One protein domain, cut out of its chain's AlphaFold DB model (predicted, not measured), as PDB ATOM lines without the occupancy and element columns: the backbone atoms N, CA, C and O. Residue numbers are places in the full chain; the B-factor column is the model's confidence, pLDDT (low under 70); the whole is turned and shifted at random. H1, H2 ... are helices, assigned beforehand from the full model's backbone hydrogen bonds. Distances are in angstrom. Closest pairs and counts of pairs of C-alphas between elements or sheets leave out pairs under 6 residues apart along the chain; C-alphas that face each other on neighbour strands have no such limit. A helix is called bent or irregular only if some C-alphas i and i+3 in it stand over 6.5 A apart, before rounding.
ATOM      1  N   THR A 144       0.681   7.874  -3.801       81.69
ATOM      2  CA  THR A 144       1.175   8.131  -5.162       81.69
ATOM      3  C   THR A 144       1.802   9.514  -5.241       81.69
ATOM      4  O   THR A 144       2.925   9.649  -5.704       81.69
ATOM      5  N   ILE A 145       1.119  10.526  -4.702       77.88
ATOM      6  CA  ILE A 145       1.616  11.903  -4.628       77.88
ATOM      7  C   ILE A 145       2.945  11.983  -3.870       77.88
ATOM      8  O   ILE A 145       3.932  12.520  -4.380       77.88
ATOM      9  N   ALA A 146       2.973  11.455  -2.646       81.12
ATOM     10  CA  ALA A 146       4.141  11.538  -1.787       81.12
ATOM     11  C   ALA A 146       5.334  10.809  -2.413       81.12
ATOM     12  O   ALA A 146       6.434  11.359  -2.459       81.12
ATOM     13  N   MET A 147       5.107   9.608  -2.948       88.62
ATOM     14  CA  MET A 147       6.158   8.800  -3.551       88.62
ATOM     15  C   MET A 147       6.628   9.357  -4.894       88.62
ATOM     16  O   MET A 147       7.832   9.419  -5.113       88.62
ATOM     17  N   ALA A 148       5.732   9.831  -5.765       84.06
ATOM     18  CA  ALA A 148       6.110  10.481  -7.024       84.06
ATOM     19  C   ALA A 148       6.992  11.715  -6.772       84.06
ATOM     20  O   ALA A 148       7.997  11.906  -7.455       84.06
ATOM     21  N   THR A 149       6.672  12.491  -5.731       85.44
ATOM     22  CA  THR A 149       7.468  13.660  -5.323       85.44
ATOM     23  C   THR A 149       8.796  13.259  -4.666       85.44
ATOM     24  O   THR A 149       9.804  13.930  -4.859       85.44
ATOM     25  N   ALA A 150       8.837  12.165  -3.898       90.44
ATOM     26  CA  ALA A 150      10.060  11.668  -3.253       90.44
ATOM     27  C   ALA A 150      10.946  10.806  -4.177       90.44
ATOM     28  O   ALA A 150      12.091  10.504  -3.834       90.44
ATOM     29  N   MET A 151      10.446  10.414  -5.351       90.94
ATOM     30  CA  MET A 151      11.114   9.511  -6.289       90.94
ATOM     31  C   MET A 151      12.527   9.951  -6.692       90.94
ATOM     32  O   MET A 151      13.387   9.076  -6.769       90.94
ATOM     33  N   PRO A 152      12.834  11.250  -6.903       90.62
ATOM     34  CA  PRO A 152      14.201  11.673  -7.209       90.62
ATOM     35  C   PRO A 152      15.208  11.310  -6.109       90.62
ATOM     36  O   PRO A 152      16.342  10.950  -6.411       90.62
ATOM     37  N   ILE A 153      14.789  11.311  -4.836       91.19
ATOM     38  CA  ILE A 153      15.637  10.854  -3.726       91.19
ATOM     39  C   ILE A 153      15.864   9.340  -3.809       91.19
ATOM     40  O   ILE A 153      16.978   8.864  -3.591       91.19
ATOM     41  N   LEU A 154      14.837   8.563  -4.167       93.88
ATOM     42  CA  LEU A 154      15.001   7.125  -4.393       93.88
ATOM     43  C   LEU A 154      15.922   6.835  -5.592       93.88
ATOM     44  O   LEU A 154      16.778   5.959  -5.507       93.88
ATOM     45  N   ALA A 155      15.786   7.588  -6.684       93.00
ATOM     46  CA  ALA A 155      16.656   7.486  -7.853       93.00
ATOM     47  C   ALA A 155      18.121   7.746  -7.469       93.00
ATOM     48  O   ALA A 155      18.993   6.924  -7.759       93.00
ATOM     49  N   GLU A 156      18.376   8.826  -6.722       90.81
ATOM     50  CA  GLU A 156      19.710   9.151  -6.221       90.81
ATOM     51  C   GLU A 156      20.228   8.040  -5.302       90.81
ATOM     52  O   GLU A 156      21.313   7.513  -5.528       90.81
ATOM     53  N   THR A 157      19.450   7.584  -4.320       91.38
ATOM     54  CA  THR A 157      19.896   6.513  -3.409       91.38
ATOM     55  C   THR A 157      20.119   5.161  -4.089       91.38
ATOM     56  O   THR A 157      20.978   4.403  -3.643       91.38
ATOM     57  N   ALA A 158      19.425   4.868  -5.191       93.94
ATOM     58  CA  ALA A 158      19.629   3.659  -5.989       93.94
ATOM     59  C   ALA A 158      20.690   3.817  -7.095       93.94
ATOM     60  O   ALA A 158      21.116   2.823  -7.683       93.94
ATOM     61  N   GLY A 159      21.123   5.045  -7.400       93.56
ATOM     62  CA  GLY A 159      22.012   5.327  -8.530       93.56
ATOM     63  C   GLY A 159      21.363   5.048  -9.888       93.56
ATOM     64  O   GLY A 159      22.030   4.530 -10.782       93.56
ATOM     65  N   LEU A 160      20.073   5.356 -10.013       92.75
ATOM     66  CA  LEU A 160      19.282   5.209 -11.233       92.75
ATOM     67  C   LEU A 160      18.869   6.570 -11.785       92.75
ATOM     68  O   LEU A 160      18.814   7.560 -11.055       92.75
ATOM     69  N   ASN A 161      18.501   6.593 -13.064       89.31
ATOM     70  CA  ASN A 161      17.730   7.712 -13.595       89.31
ATOM     71  C   ASN A 161      16.297   7.659 -13.043       89.31
ATOM     72  O   ASN A 161      15.757   6.577 -12.819       89.31
ATOM     73  N   TYR A 162      15.654   8.818 -12.878       81.94
ATOM     74  CA  TYR A 162      14.278   8.914 -12.368       81.94
ATOM     75  C   TYR A 162      13.290   8.019 -13.141       81.94
ATOM     76  O   TYR A 162      12.533   7.268 -12.530       81.94
ATOM     77  N   GLU A 163      13.352   8.039 -14.476       84.25
ATOM     78  CA  GLU A 163      12.462   7.259 -15.352       84.25
ATOM     79  C   GLU A 163      12.656   5.741 -15.202       84.25
ATOM     80  O   GLU A 163      11.729   4.962 -15.408       84.25
ATOM     81  N   GLU A 164      13.849   5.295 -14.803       89.31
ATOM     82  CA  GLU A 164      14.144   3.870 -14.618       89.31
ATOM     83  C   GLU A 164      13.558   3.326 -13.314       89.31
ATOM     84  O   GLU A 164      13.355   2.114 -13.187       89.31
ATOM     85  N   VAL A 165      13.283   4.200 -12.336       90.88
ATOM     86  CA  VAL A 165      12.839   3.775 -11.007       90.88
ATOM     87  C   VAL A 165      11.512   3.036 -11.106       90.88
ATOM     88  O   VAL A 165      11.448   1.903 -10.647       90.88
ATOM     89  N   ILE A 166      10.501   3.592 -11.782       87.69
ATOM     90  CA  ILE A 166       9.158   2.984 -11.882       87.69
ATOM     91  C   ILE A 166       9.154   1.609 -12.576       87.69
ATOM     92  O   ILE A 166       8.299   0.769 -12.298       87.69
ATOM     93  N   HIS A 167      10.145   1.353 -13.435       89.62
ATOM     94  CA  HIS A 167      10.322   0.091 -14.156       89.62
ATOM     95  C   HIS A 167      11.268  -0.884 -13.435       89.62
ATOM     96  O   HIS A 167      11.577  -1.961 -13.953       89.62
ATOM     97  N   THR A 168      11.735  -0.539 -12.233       92.62
ATOM     98  CA  THR A 168      12.653  -1.364 -11.445       92.62
ATOM     99  C   THR A 168      11.893  -2.175 -10.397       92.62
ATOM    100  O   THR A 168      11.134  -1.649  -9.588       92.62
ATOM    101  N   SER A 169      12.115  -3.491 -10.359       92.50
ATOM    102  CA  SER A 169      11.461  -4.352  -9.365       92.50
ATOM    103  C   SER A 169      11.899  -4.038  -7.931       92.50
ATOM    104  O   SER A 169      13.042  -3.648  -7.690       92.50
ATOM    105  N   ASP A 170      11.025  -4.307  -6.958       92.25
ATOM    106  CA  ASP A 170      11.289  -4.065  -5.529       92.25
ATOM    107  C   ASP A 170      12.571  -4.754  -5.039       92.25
ATOM    108  O   ASP A 170      13.355  -4.202  -4.267       92.25
ATOM    109  N   ALA A 171      12.817  -5.975  -5.518       92.88
ATOM    110  CA  ALA A 171      14.024  -6.720  -5.184       92.88
ATOM    111  C   ALA A 171      15.282  -6.060  -5.770       92.88
ATOM    112  O   ALA A 171      16.337  -6.046  -5.132       92.88
ATOM    113  N   LYS A 172      15.185  -5.515  -6.988       94.94
ATOM    114  CA  LYS A 172      16.313  -4.871  -7.660       94.94
ATOM    115  C   LYS A 172      16.607  -3.497  -7.065       94.94
ATOM    116  O   LYS A 172      17.780  -3.220  -6.827       94.94
ATOM    117  N   ILE A 173      15.590  -2.680  -6.784       95.12
ATOM    118  CA  ILE A 173      15.791  -1.358  -6.179       95.12
ATOM    119  C   ILE A 173      16.401  -1.491  -4.779       95.12
ATOM    120  O   ILE A 173      17.379  -0.815  -4.479       95.12
ATOM    121  N   ARG A 174      15.925  -2.446  -3.965       95.31
ATOM    122  CA  ARG A 174      16.487  -2.720  -2.635       95.31
ATOM    123  C   ARG A 174      17.967  -3.079  -2.721       95.31
ATOM    124  O   ARG A 174      18.778  -2.489  -2.018       95.31
ATOM    125  N   LYS A 175      18.322  -3.984  -3.637       96.44
ATOM    126  CA  LYS A 175      19.719  -4.357  -3.884       96.44
ATOM    127  C   LYS A 175      20.578  -3.147  -4.273       96.44
ATOM    128  O   LYS A 175      21.699  -3.032  -3.799       96.44
ATOM    129  N   LEU A 176      20.074  -2.270  -5.141       96.75
ATOM    130  CA  LEU A 176      20.812  -1.088  -5.592       96.75
ATOM    131  C   LEU A 176      21.053  -0.087  -4.457       96.75
ATOM    132  O   LEU A 176      22.170   0.399  -4.302       96.75
ATOM    133  N   VAL A 177      20.037   0.165  -3.629       95.06
ATOM    134  CA  VAL A 177      20.160   1.034  -2.450       95.06
ATOM    135  C   VAL A 177      21.164   0.454  -1.442       95.06
ATOM    136  O   VAL A 177      22.030   1.175  -0.945       95.06
ATOM    137  N   GLU A 178      21.121  -0.860  -1.199       92.69
ATOM    138  CA  GLU A 178      22.088  -1.568  -0.343       92.69
ATOM    139  C   GLU A 178      23.527  -1.533  -0.893       92.69
ATOM    140  O   GLU A 178      24.483  -1.488  -0.118       92.69
ATOM    141  N   GLU A 179      23.697  -1.562  -2.220       93.50
ATOM    142  CA  GLU A 179      25.002  -1.483  -2.889       93.50
ATOM    143  C   GLU A 179      25.590  -0.064  -2.847       93.50
ATOM    144  O   GLU A 179      26.797   0.079  -2.645       93.50
ATOM    145  N   LYS A 180      24.763   0.978  -3.022       90.94
ATOM    146  CA  LYS A 180      25.226   2.378  -3.051       90.94
ATOM    147  C   LYS A 180      25.497   2.938  -1.650       90.94
ATOM    148  O   LYS A 180      26.393   3.766  -1.511       90.94
ATOM    149  N   GLN A 181      24.771   2.470  -0.628       86.38
ATOM    150  CA  GLN A 181      24.940   2.869   0.782       86.38
ATOM    151  C   GLN A 181      24.891   4.390   1.003       86.38
ATOM    152  O   GLN A 181      25.672   4.937   1.783       86.38
ATOM    153  N   VAL A 182      23.985   5.085   0.307       87.12
ATOM    154  CA  VAL A 182      23.749   6.517   0.541       87.12
ATOM    155  C   VAL A 182      23.139   6.702   1.927       87.12
ATOM    156  O   VAL A 182      22.134   6.064   2.240       87.12
ATOM    157  N   ASP A 183      23.713   7.588   2.743       87.19
ATOM    158  CA  ASP A 183      23.093   7.962   4.011       87.19
ATOM    159  C   ASP A 183      21.959   8.965   3.756       87.19
ATOM    160  O   ASP A 183      22.191  10.135   3.445       87.19
ATOM    161  N   LEU A 184      20.716   8.492   3.874       87.69
ATOM    162  CA  LEU A 184      19.522   9.316   3.684       87.69
ATOM    163  C   LEU A 184      19.457  10.496   4.661       87.69
ATOM    164  O   LEU A 184      18.934  11.544   4.288       87.69
ATOM    165  N   ASN A 185      19.995  10.356   5.878       86.56
ATOM    166  CA  ASN A 185      20.019  11.453   6.848       86.56
ATOM    167  C   ASN A 185      20.909  12.598   6.364       86.56
ATOM    168  O   ASN A 185      20.487  13.756   6.379       86.56
ATOM    169  N   ASP A 186      22.115  12.266   5.903       87.25
ATOM    170  CA  ASP A 186      23.062  13.253   5.388       87.25
ATOM    171  C   ASP A 186      22.513  13.918   4.121       87.25
ATOM    172  O   ASP A 186      22.552  15.143   4.016       87.25
ATOM    173  N   LEU A 187      21.912  13.139   3.209       88.06
ATOM    174  CA  LEU A 187      21.304  13.662   1.981       88.06
ATOM    175  C   LEU A 187      20.163  14.647   2.272       88.06
ATOM    176  O   LEU A 187      20.105  15.723   1.677       88.06
ATOM    177  N   ILE A 188      19.257  14.301   3.193       88.12
ATOM    178  CA  ILE A 188      18.166  15.198   3.596       88.12
ATOM    179  C   ILE A 188      18.743  16.485   4.193       88.12
ATOM    180  O   ILE A 188      18.283  17.574   3.853       88.12
ATOM    181  N   HIS A 189      19.753  16.381   5.061       87.12
ATOM    182  CA  HIS A 189      20.349  17.550   5.701       87.12
ATOM    183  C   HIS A 189      21.090  18.459   4.709       87.12
ATOM    184  O   HIS A 189      20.966  19.682   4.790       87.12
ATOM    185  N   GLU A 190      21.824  17.877   3.759       89.56
ATOM    186  CA  GLU A 190      22.510  18.603   2.687       89.56
ATOM    187  C   GLU A 190      21.512  19.402   1.841       89.56
ATOM    188  O   GLU A 190      21.635  20.622   1.723       89.56
ATOM    189  N   VAL A 191      20.462  18.744   1.343       86.81
ATOM    190  CA  VAL A 191      19.434  19.379   0.506       86.81
ATOM    191  C   VAL A 191      18.660  20.458   1.271       86.81
ATOM    192  O   VAL A 191      18.432  21.553   0.749       86.81
ATOM    193  N   ASP A 192      18.265  20.182   2.518       84.94
ATOM    194  CA  ASP A 192      17.474  21.117   3.329       84.94
ATOM    195  C   ASP A 192      18.276  22.377   3.719       84.94
ATOM    196  O   ASP A 192      17.685  23.428   3.985       84.94
ATOM    197  N   THR A 193      19.612  22.302   3.755       87.62
ATOM    198  CA  THR A 193      20.482  23.434   4.127       87.62
ATOM    199  C   THR A 193      21.051  24.203   2.935       87.62
ATOM    200  O   THR A 193      21.505  25.337   3.124       87.62
ATOM    201  N   ASP A 194      20.985  23.653   1.718       87.31
ATOM    202  CA  ASP A 194      21.438  24.322   0.498       87.31
ATOM    203  C   ASP A 194      20.301  25.120  -0.180       87.31
ATOM    204  O   ASP A 194      19.405  24.541  -0.802       87.31
ATOM    205  N   PRO A 195      20.327  26.469  -0.148       82.81
ATOM    206  CA  PRO A 195      19.293  27.296  -0.771       82.81
ATOM    207  C   PRO A 195      19.270  27.215  -2.306       82.81
ATOM    208  O   PRO A 195      18.341  27.747  -2.918       82.81
ATOM    209  N   THR A 196      20.275  26.602  -2.938       87.12
ATOM    210  CA  THR A 196      20.332  26.386  -4.390       87.12
ATOM    211  C   THR A 196      19.616  25.104  -4.831       87.12
ATOM    212  O   THR A 196      19.297  24.969  -6.009       87.12
ATOM    213  N   MET A 197      19.268  24.212  -3.894       84.44
ATOM    214  CA  MET A 197      18.612  22.923  -4.148       84.44
ATOM    215  C   MET A 197      17.082  22.967  -3.965       84.44
ATOM    216  O   MET A 197      16.474  21.999  -3.510       84.44
ATOM    217  N   GLN A 198      16.428  24.079  -4.321       79.06
ATOM    218  CA  GLN A 198      14.992  24.293  -4.054       79.06
ATOM    219  C   GLN A 198      14.077  23.196  -4.618       79.06
ATOM    220  O   GLN A 198      13.119  22.801  -3.954       79.06
ATOM    221  N   ASP A 199      14.367  22.672  -5.812       77.62
ATOM    222  CA  ASP A 199      13.560  21.596  -6.398       77.62
ATOM    223  C   ASP A 199      13.730  20.272  -5.614       77.62
ATOM    224  O   ASP A 199      12.758  19.561  -5.360       77.62
ATOM    225  N   MET A 200      14.935  19.980  -5.110       82.69
ATOM    226  CA  MET A 200      15.184  18.802  -4.265       82.69
ATOM    227  C   MET A 200      14.607  18.956  -2.851       82.69
ATOM    228  O   MET A 200      14.181  17.966  -2.258       82.69
ATOM    229  N   GLN A 201      14.485  20.183  -2.332       83.44
ATOM    230  CA  GLN A 201      13.814  20.455  -1.051       83.44
ATOM    231  C   GLN A 201      12.315  20.120  -1.081       83.44
ATOM    232  O   GLN A 201      11.686  19.865  -0.052       83.44
ATOM    233  N   VAL A 202      11.688  20.136  -2.257       83.31
ATOM    234  CA  VAL A 202      10.309  19.645  -2.418       83.31
ATOM    235  C   VAL A 202      10.282  18.127  -2.221       83.31
ATOM    236  O   VAL A 202       9.418  17.612  -1.506       83.31
ATOM    237  N   CYS A 203      11.279  17.427  -2.767       88.06
ATOM    238  CA  CYS A 203      11.427  15.980  -2.656       88.06
ATOM    239  C   CYS A 203      11.703  15.540  -1.208       88.06
ATOM    240  O   CYS A 203      11.062  14.608  -0.721       88.06
ATOM    241  N   THR A 204      12.586  16.233  -0.477       87.94
ATOM    242  CA  THR A 204      12.859  15.932   0.943       87.94
ATOM    243  C   THR A 204      11.654  16.214   1.833       87.94
ATOM    244  O   THR A 204      11.359  15.421   2.725       87.94
ATOM    245  N   ARG A 205      10.880  17.277   1.572       86.31
ATOM    246  CA  ARG A 205       9.608  17.524   2.275       86.31
ATOM    247  C   ARG A 205       8.600  16.396   2.053       86.31
ATOM    248  O   ARG A 205       7.961  15.964   3.012       86.31
ATOM    249  N   ALA A 206       8.458  15.905   0.823       86.88
ATOM    250  CA  ALA A 206       7.593  14.760   0.540       86.88
ATOM    251  C   ALA A 206       8.084  13.487   1.243       86.88
ATOM    252  O   ALA A 206       7.293  12.785   1.870       86.88
ATOM    253  N   LEU A 207       9.396  13.250   1.233       91.19
ATOM    254  CA  LEU A 207      10.018  12.145   1.952       91.19
ATOM    255  C   LEU A 207       9.783  12.223   3.472       91.19
ATOM    256  O   LEU A 207       9.416  11.230   4.097       91.19
ATOM    257  N   ARG A 208       9.887  13.412   4.074       89.38
ATOM    258  CA  ARG A 208       9.545  13.628   5.490       89.38
ATOM    259  C   ARG A 208       8.077  13.295   5.778       89.38
ATOM    260  O   ARG A 208       7.810  12.608   6.759       89.38
ATOM    261  N   ARG A 209       7.137  13.664   4.895       87.31
ATOM    262  CA  ARG A 209       5.712  13.279   5.022       87.31
ATOM    263  C   ARG A 209       5.515  11.756   4.979       87.31
ATOM    264  O   ARG A 209       4.703  11.233   5.741       87.31
ATOM    265  N   ILE A 210       6.268  11.041   4.134       89.50
ATOM    266  CA  ILE A 210       6.269   9.564   4.072       89.50
ATOM    267  C   ILE A 210       6.686   8.962   5.425       89.50
ATOM    268  O   ILE A 210       6.083   7.983   5.878       89.50
ATOM    269  N   TYR A 211       7.693   9.545   6.081       91.50
ATOM    270  CA  TYR A 211       8.168   9.105   7.397       91.50
ATOM    271  C   TYR A 211       7.200   9.459   8.528       91.50
ATOM    272  O   TYR A 211       6.861   8.598   9.342       91.50
ATOM    273  N   GLU A 212       6.679  10.684   8.545       87.44
ATOM    274  CA  GLU A 212       5.697  11.142   9.532       87.44
ATOM    275  C   GLU A 212       4.420  10.295   9.497       87.44
ATOM    276  O   GLU A 212       3.913   9.900  10.547       87.44
ATOM    277  N   ALA A 213       3.946   9.919   8.303       86.38
ATOM    278  CA  ALA A 213       2.801   9.021   8.133       86.38
ATOM    279  C   ALA A 213       3.028   7.625   8.751       86.38
ATOM    280  O   ALA A 213       2.067   6.927   9.082       86.38
ATOM    281  N   ARG A 214       4.293   7.228   8.946       89.44
ATOM    282  CA  ARG A 214       4.712   5.989   9.622       89.44
ATOM    283  C   ARG A 214       5.097   6.195  11.091       89.44
ATOM    284  O   ARG A 214       5.486   5.232  11.745       89.44
ATOM    285  N   ASN A 215       4.946   7.405  11.633       92.06
ATOM    286  CA  ASN A 215       5.427   7.804  12.962       92.06
ATOM    287  C   ASN A 215       6.952   7.654  13.134       92.06
ATOM    288  O   ASN A 215       7.427   7.378  14.236       92.06
ATOM    289  N   ILE A 216       7.710   7.837  12.052       92.81
ATOM    290  CA  ILE A 216       9.176   7.826  12.057       92.81
ATOM    291  C   ILE A 216       9.658   9.277  12.085       92.81
ATOM    292  O   ILE A 216       9.244  10.082  11.255       92.81
ATOM    293  N   ASN A 217      10.525   9.620  13.044       90.06
ATOM    294  CA  ASN A 217      11.122  10.953  13.118       90.06
ATOM    295  C   ASN A 217      12.432  10.991  12.305       90.06
ATOM    296  O   ASN A 217      13.432  10.448  12.792       90.06
ATOM    297  N   PRO A 218      12.459  11.658  11.133       87.12
ATOM    298  CA  PRO A 218      13.631  11.700  10.261       87.12
ATOM    299  C   PRO A 218      14.889  12.250  10.928       87.12
ATOM    300  O   PRO A 218      15.975  11.800  10.607       87.12
ATOM    301  N   ASP A 219      14.772  13.146  11.909       86.94
ATOM    302  CA  ASP A 219      15.947  13.778  12.526       86.94
ATOM    303  C   ASP A 219      16.615  12.893  13.598       86.94
ATOM    304  O   ASP A 219      17.663  13.238  14.145       86.94
ATOM    305  N   THR A 220      15.989  11.766  13.956       89.12
ATOM    306  CA  THR A 220      16.472  10.866  15.023       89.12
ATOM    307  C   THR A 220      16.512   9.393  14.630       89.12
ATOM    308  O   THR A 220      17.135   8.596  15.333       89.12
ATOM    309  N   ALA A 221      15.838   9.021  13.541       91.38
ATOM    310  CA  ALA A 221      15.789   7.658  13.044       91.38
ATOM    311  C   ALA A 221      17.142   7.220  12.468       91.38
ATOM    312  O   ALA A 221      17.954   8.019  11.992       91.38
ATOM    313  N   SER A 222      17.382   5.911  12.501       89.94
ATOM    314  CA  SER A 222      18.572   5.336  11.869       89.94
ATOM    315  C   SER A 222      18.463   5.379  10.341       89.94
ATOM    316  O   SER A 222      17.372   5.236   9.794       89.94
ATOM    317  N   SER A 223      19.595   5.480   9.637       86.50
ATOM    318  CA  SER A 223      19.610   5.471   8.163       86.50
ATOM    319  C   SER A 223      18.951   4.208   7.573       86.50
ATOM    320  O   SER A 223      18.236   4.272   6.573       86.50
ATOM    321  N   SER A 224      19.087   3.057   8.249       88.25
ATOM    322  CA  SER A 224      18.395   1.813   7.879       88.25
ATOM    323  C   SER A 224      16.875   1.899   8.027       88.25
ATOM    324  O   SER A 224      16.156   1.419   7.159       88.25
ATOM    325  N   GLU A 225      16.376   2.533   9.089       92.81
ATOM    326  CA  GLU A 225      14.934   2.711   9.317       92.81
ATOM    327  C   GLU A 225      14.314   3.637   8.263       92.81
ATOM    328  O   GLU A 225      13.244   3.343   7.731       92.81
ATOM    329  N   LEU A 226      15.024   4.708   7.895       93.44
ATOM    330  CA  LEU A 226      14.623   5.607   6.811       93.44
ATOM    331  C   LEU A 226      14.638   4.927   5.442       93.44
ATOM    332  O   LEU A 226      13.731   5.138   4.633       93.44
ATOM    333  N   THR A 227      15.645   4.090   5.198       92.81
ATOM    334  CA  THR A 227      15.761   3.305   3.967       92.81
ATOM    335  C   THR A 227      14.617   2.305   3.848       92.81
ATOM    336  O   THR A 227      13.952   2.247   2.816       92.81
ATOM    337  N   ASP A 228      14.339   1.547   4.909       93.50
ATOM    338  CA  ASP A 228      13.256   0.566   4.901       93.50
ATOM    339  C   ASP A 228      11.887   1.226   4.734       93.50
ATOM    340  O   ASP A 228      11.062   0.716   3.978       93.50
ATOM    341  N   ALA A 229      11.656   2.381   5.363       94.19
ATOM    342  CA  ALA A 229      10.418   3.136   5.202       94.19
ATOM    343  C   ALA A 229      10.224   3.669   3.771       94.19
ATOM    344  O   ALA A 229       9.113   3.595   3.243       94.19
ATOM    345  N   LEU A 230      11.291   4.162   3.129       94.44
ATOM    346  CA  LEU A 230      11.253   4.602   1.730       94.44
ATOM    347  C   LEU A 230      10.985   3.427   0.778       94.44
ATOM    348  O   LEU A 230      10.128   3.522  -0.098       94.44
ATOM    349  N   LEU A 231      11.675   2.299   0.966       94.75
ATOM    350  CA  LEU A 231      11.484   1.100   0.145       94.75
ATOM    351  C   LEU A 231      10.102   0.461   0.350       94.75
ATOM    352  O   LEU A 231       9.536  -0.095  -0.592       94.75
ATOM    353  N   ASP A 232       9.550   0.532   1.560       93.38
ATOM    354  CA  ASP A 232       8.180   0.106   1.843       93.38
ATOM    355  C   ASP A 232       7.148   1.026   1.173       93.38
ATOM    356  O   ASP A 232       6.165   0.532   0.621       93.38
ATOM    357  N   GLU A 233       7.365   2.346   1.145       92.69
ATOM    358  CA  GLU A 233       6.502   3.249   0.370       92.69
ATOM    359  C   GLU A 233       6.592   2.938  -1.124       92.69
ATOM    360  O   GLU A 233       5.559   2.758  -1.765       92.69
ATOM    361  N   TYR A 234       7.808   2.764  -1.651       92.81
ATOM    362  CA  TYR A 234       8.035   2.379  -3.042       92.81
ATOM    363  C   TYR A 234       7.326   1.068  -3.410       92.81
ATOM    364  O   TYR A 234       6.763   0.938  -4.492       92.81
ATOM    365  N   LYS A 235       7.296   0.081  -2.518       90.88
ATOM    366  CA  LYS A 235       6.564  -1.166  -2.763       90.88
ATOM    367  C   LYS A 235       5.042  -0.962  -2.821       90.88
ATOM    368  O   LYS A 235       4.360  -1.645  -3.580       90.88
ATOM    369  N   ASN A 236       4.512  -0.057  -2.000       89.62
ATOM    370  CA  ASN A 236       3.080   0.047  -1.724       89.62
ATOM    371  C   ASN A 236       2.384   1.260  -2.373       89.62
ATOM    372  O   ASN A 236       1.207   1.485  -2.077       89.62
ATOM    373  N   TYR A 237       3.069   2.059  -3.198       89.38
ATOM    374  CA  TYR A 237       2.424   3.133  -3.963       89.38
ATOM    375  C   TYR A 237       1.912   2.612  -5.321       89.38
ATOM    376  O   TYR A 237       2.594   1.804  -5.955       89.38
TER     377      TYR A 237
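This is residues 144 to 237 of the 430 residues of an uncharacterized protein of Candidatus Saccharibacteria bacterium (UniProt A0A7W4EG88). Six helices make a compact ball, packed mostly crosswise: H1 runs through the middle, H5 crosses it with H4 packed on H5's first part, short H2 and H3 lie towards H1's other side, and H6 spans the ball from H4 to H3. The printed part has 94 residues, H1 to H6 in chain order with no named strand, all helix. The radius of gyration of the C-alphas is 12.1 A, and the rounded outline spans 32 by 28 by 26 A.

Start at H1, residues 144 to 158, irregular, with C-alphas 149 and 152 7.3 A apart. Its residues 151 to 155 alone touch H2, residues 162 to 165; closest are C-alphas 155 and 162, 5.3 A. Its residues 157 to 158 alone touch H3, residues 170 to 180, at a steep tilt of 44 degrees, the same way; closest are C-alphas 158 and 177, 4.4 A. H4, residues 184 to 193, touches residues 200 to 204 alone of H5, residues 198 to 212; closest are C-alphas 192 and 201, 5.7 A. H5 touches H1, only just about perpendicular at 72 degrees; closest are C-alphas 150 and 203, 4.6 A. H6, residues 223 to 236, touches H3 with residues 231 to 235 alone, at a shallow tilt of 25 degrees, opposite ways; closest are C-alphas 170 and 235, 6.2 A. H6 touches H4 with residues 223 to 227 alone; closest are C-alphas 184 and 223, 5.9 A. Every O i to N i+4 pair is within hydrogen-bond range in H3, H4 and H6, against 9 of 11 in H1 and 10 of 11 in H5; H2 is too short for one.

Find C-alpha 144 at (1.175, 8.131, -5.162); H1 runs 19.0 A from there. H2 measures 5.5 A, H3 15.6 A, H4 14.2 A and H5 21.1 A. H6 runs 20.0 A to C-alpha 236 at (3.080, 0.047, -1.724).

The farthest C-alphas, Ala 171 and Pro 195, are 34.7 A apart. The printed part has no cut, no link is long, and no printed residue is under 70 in pLDDT.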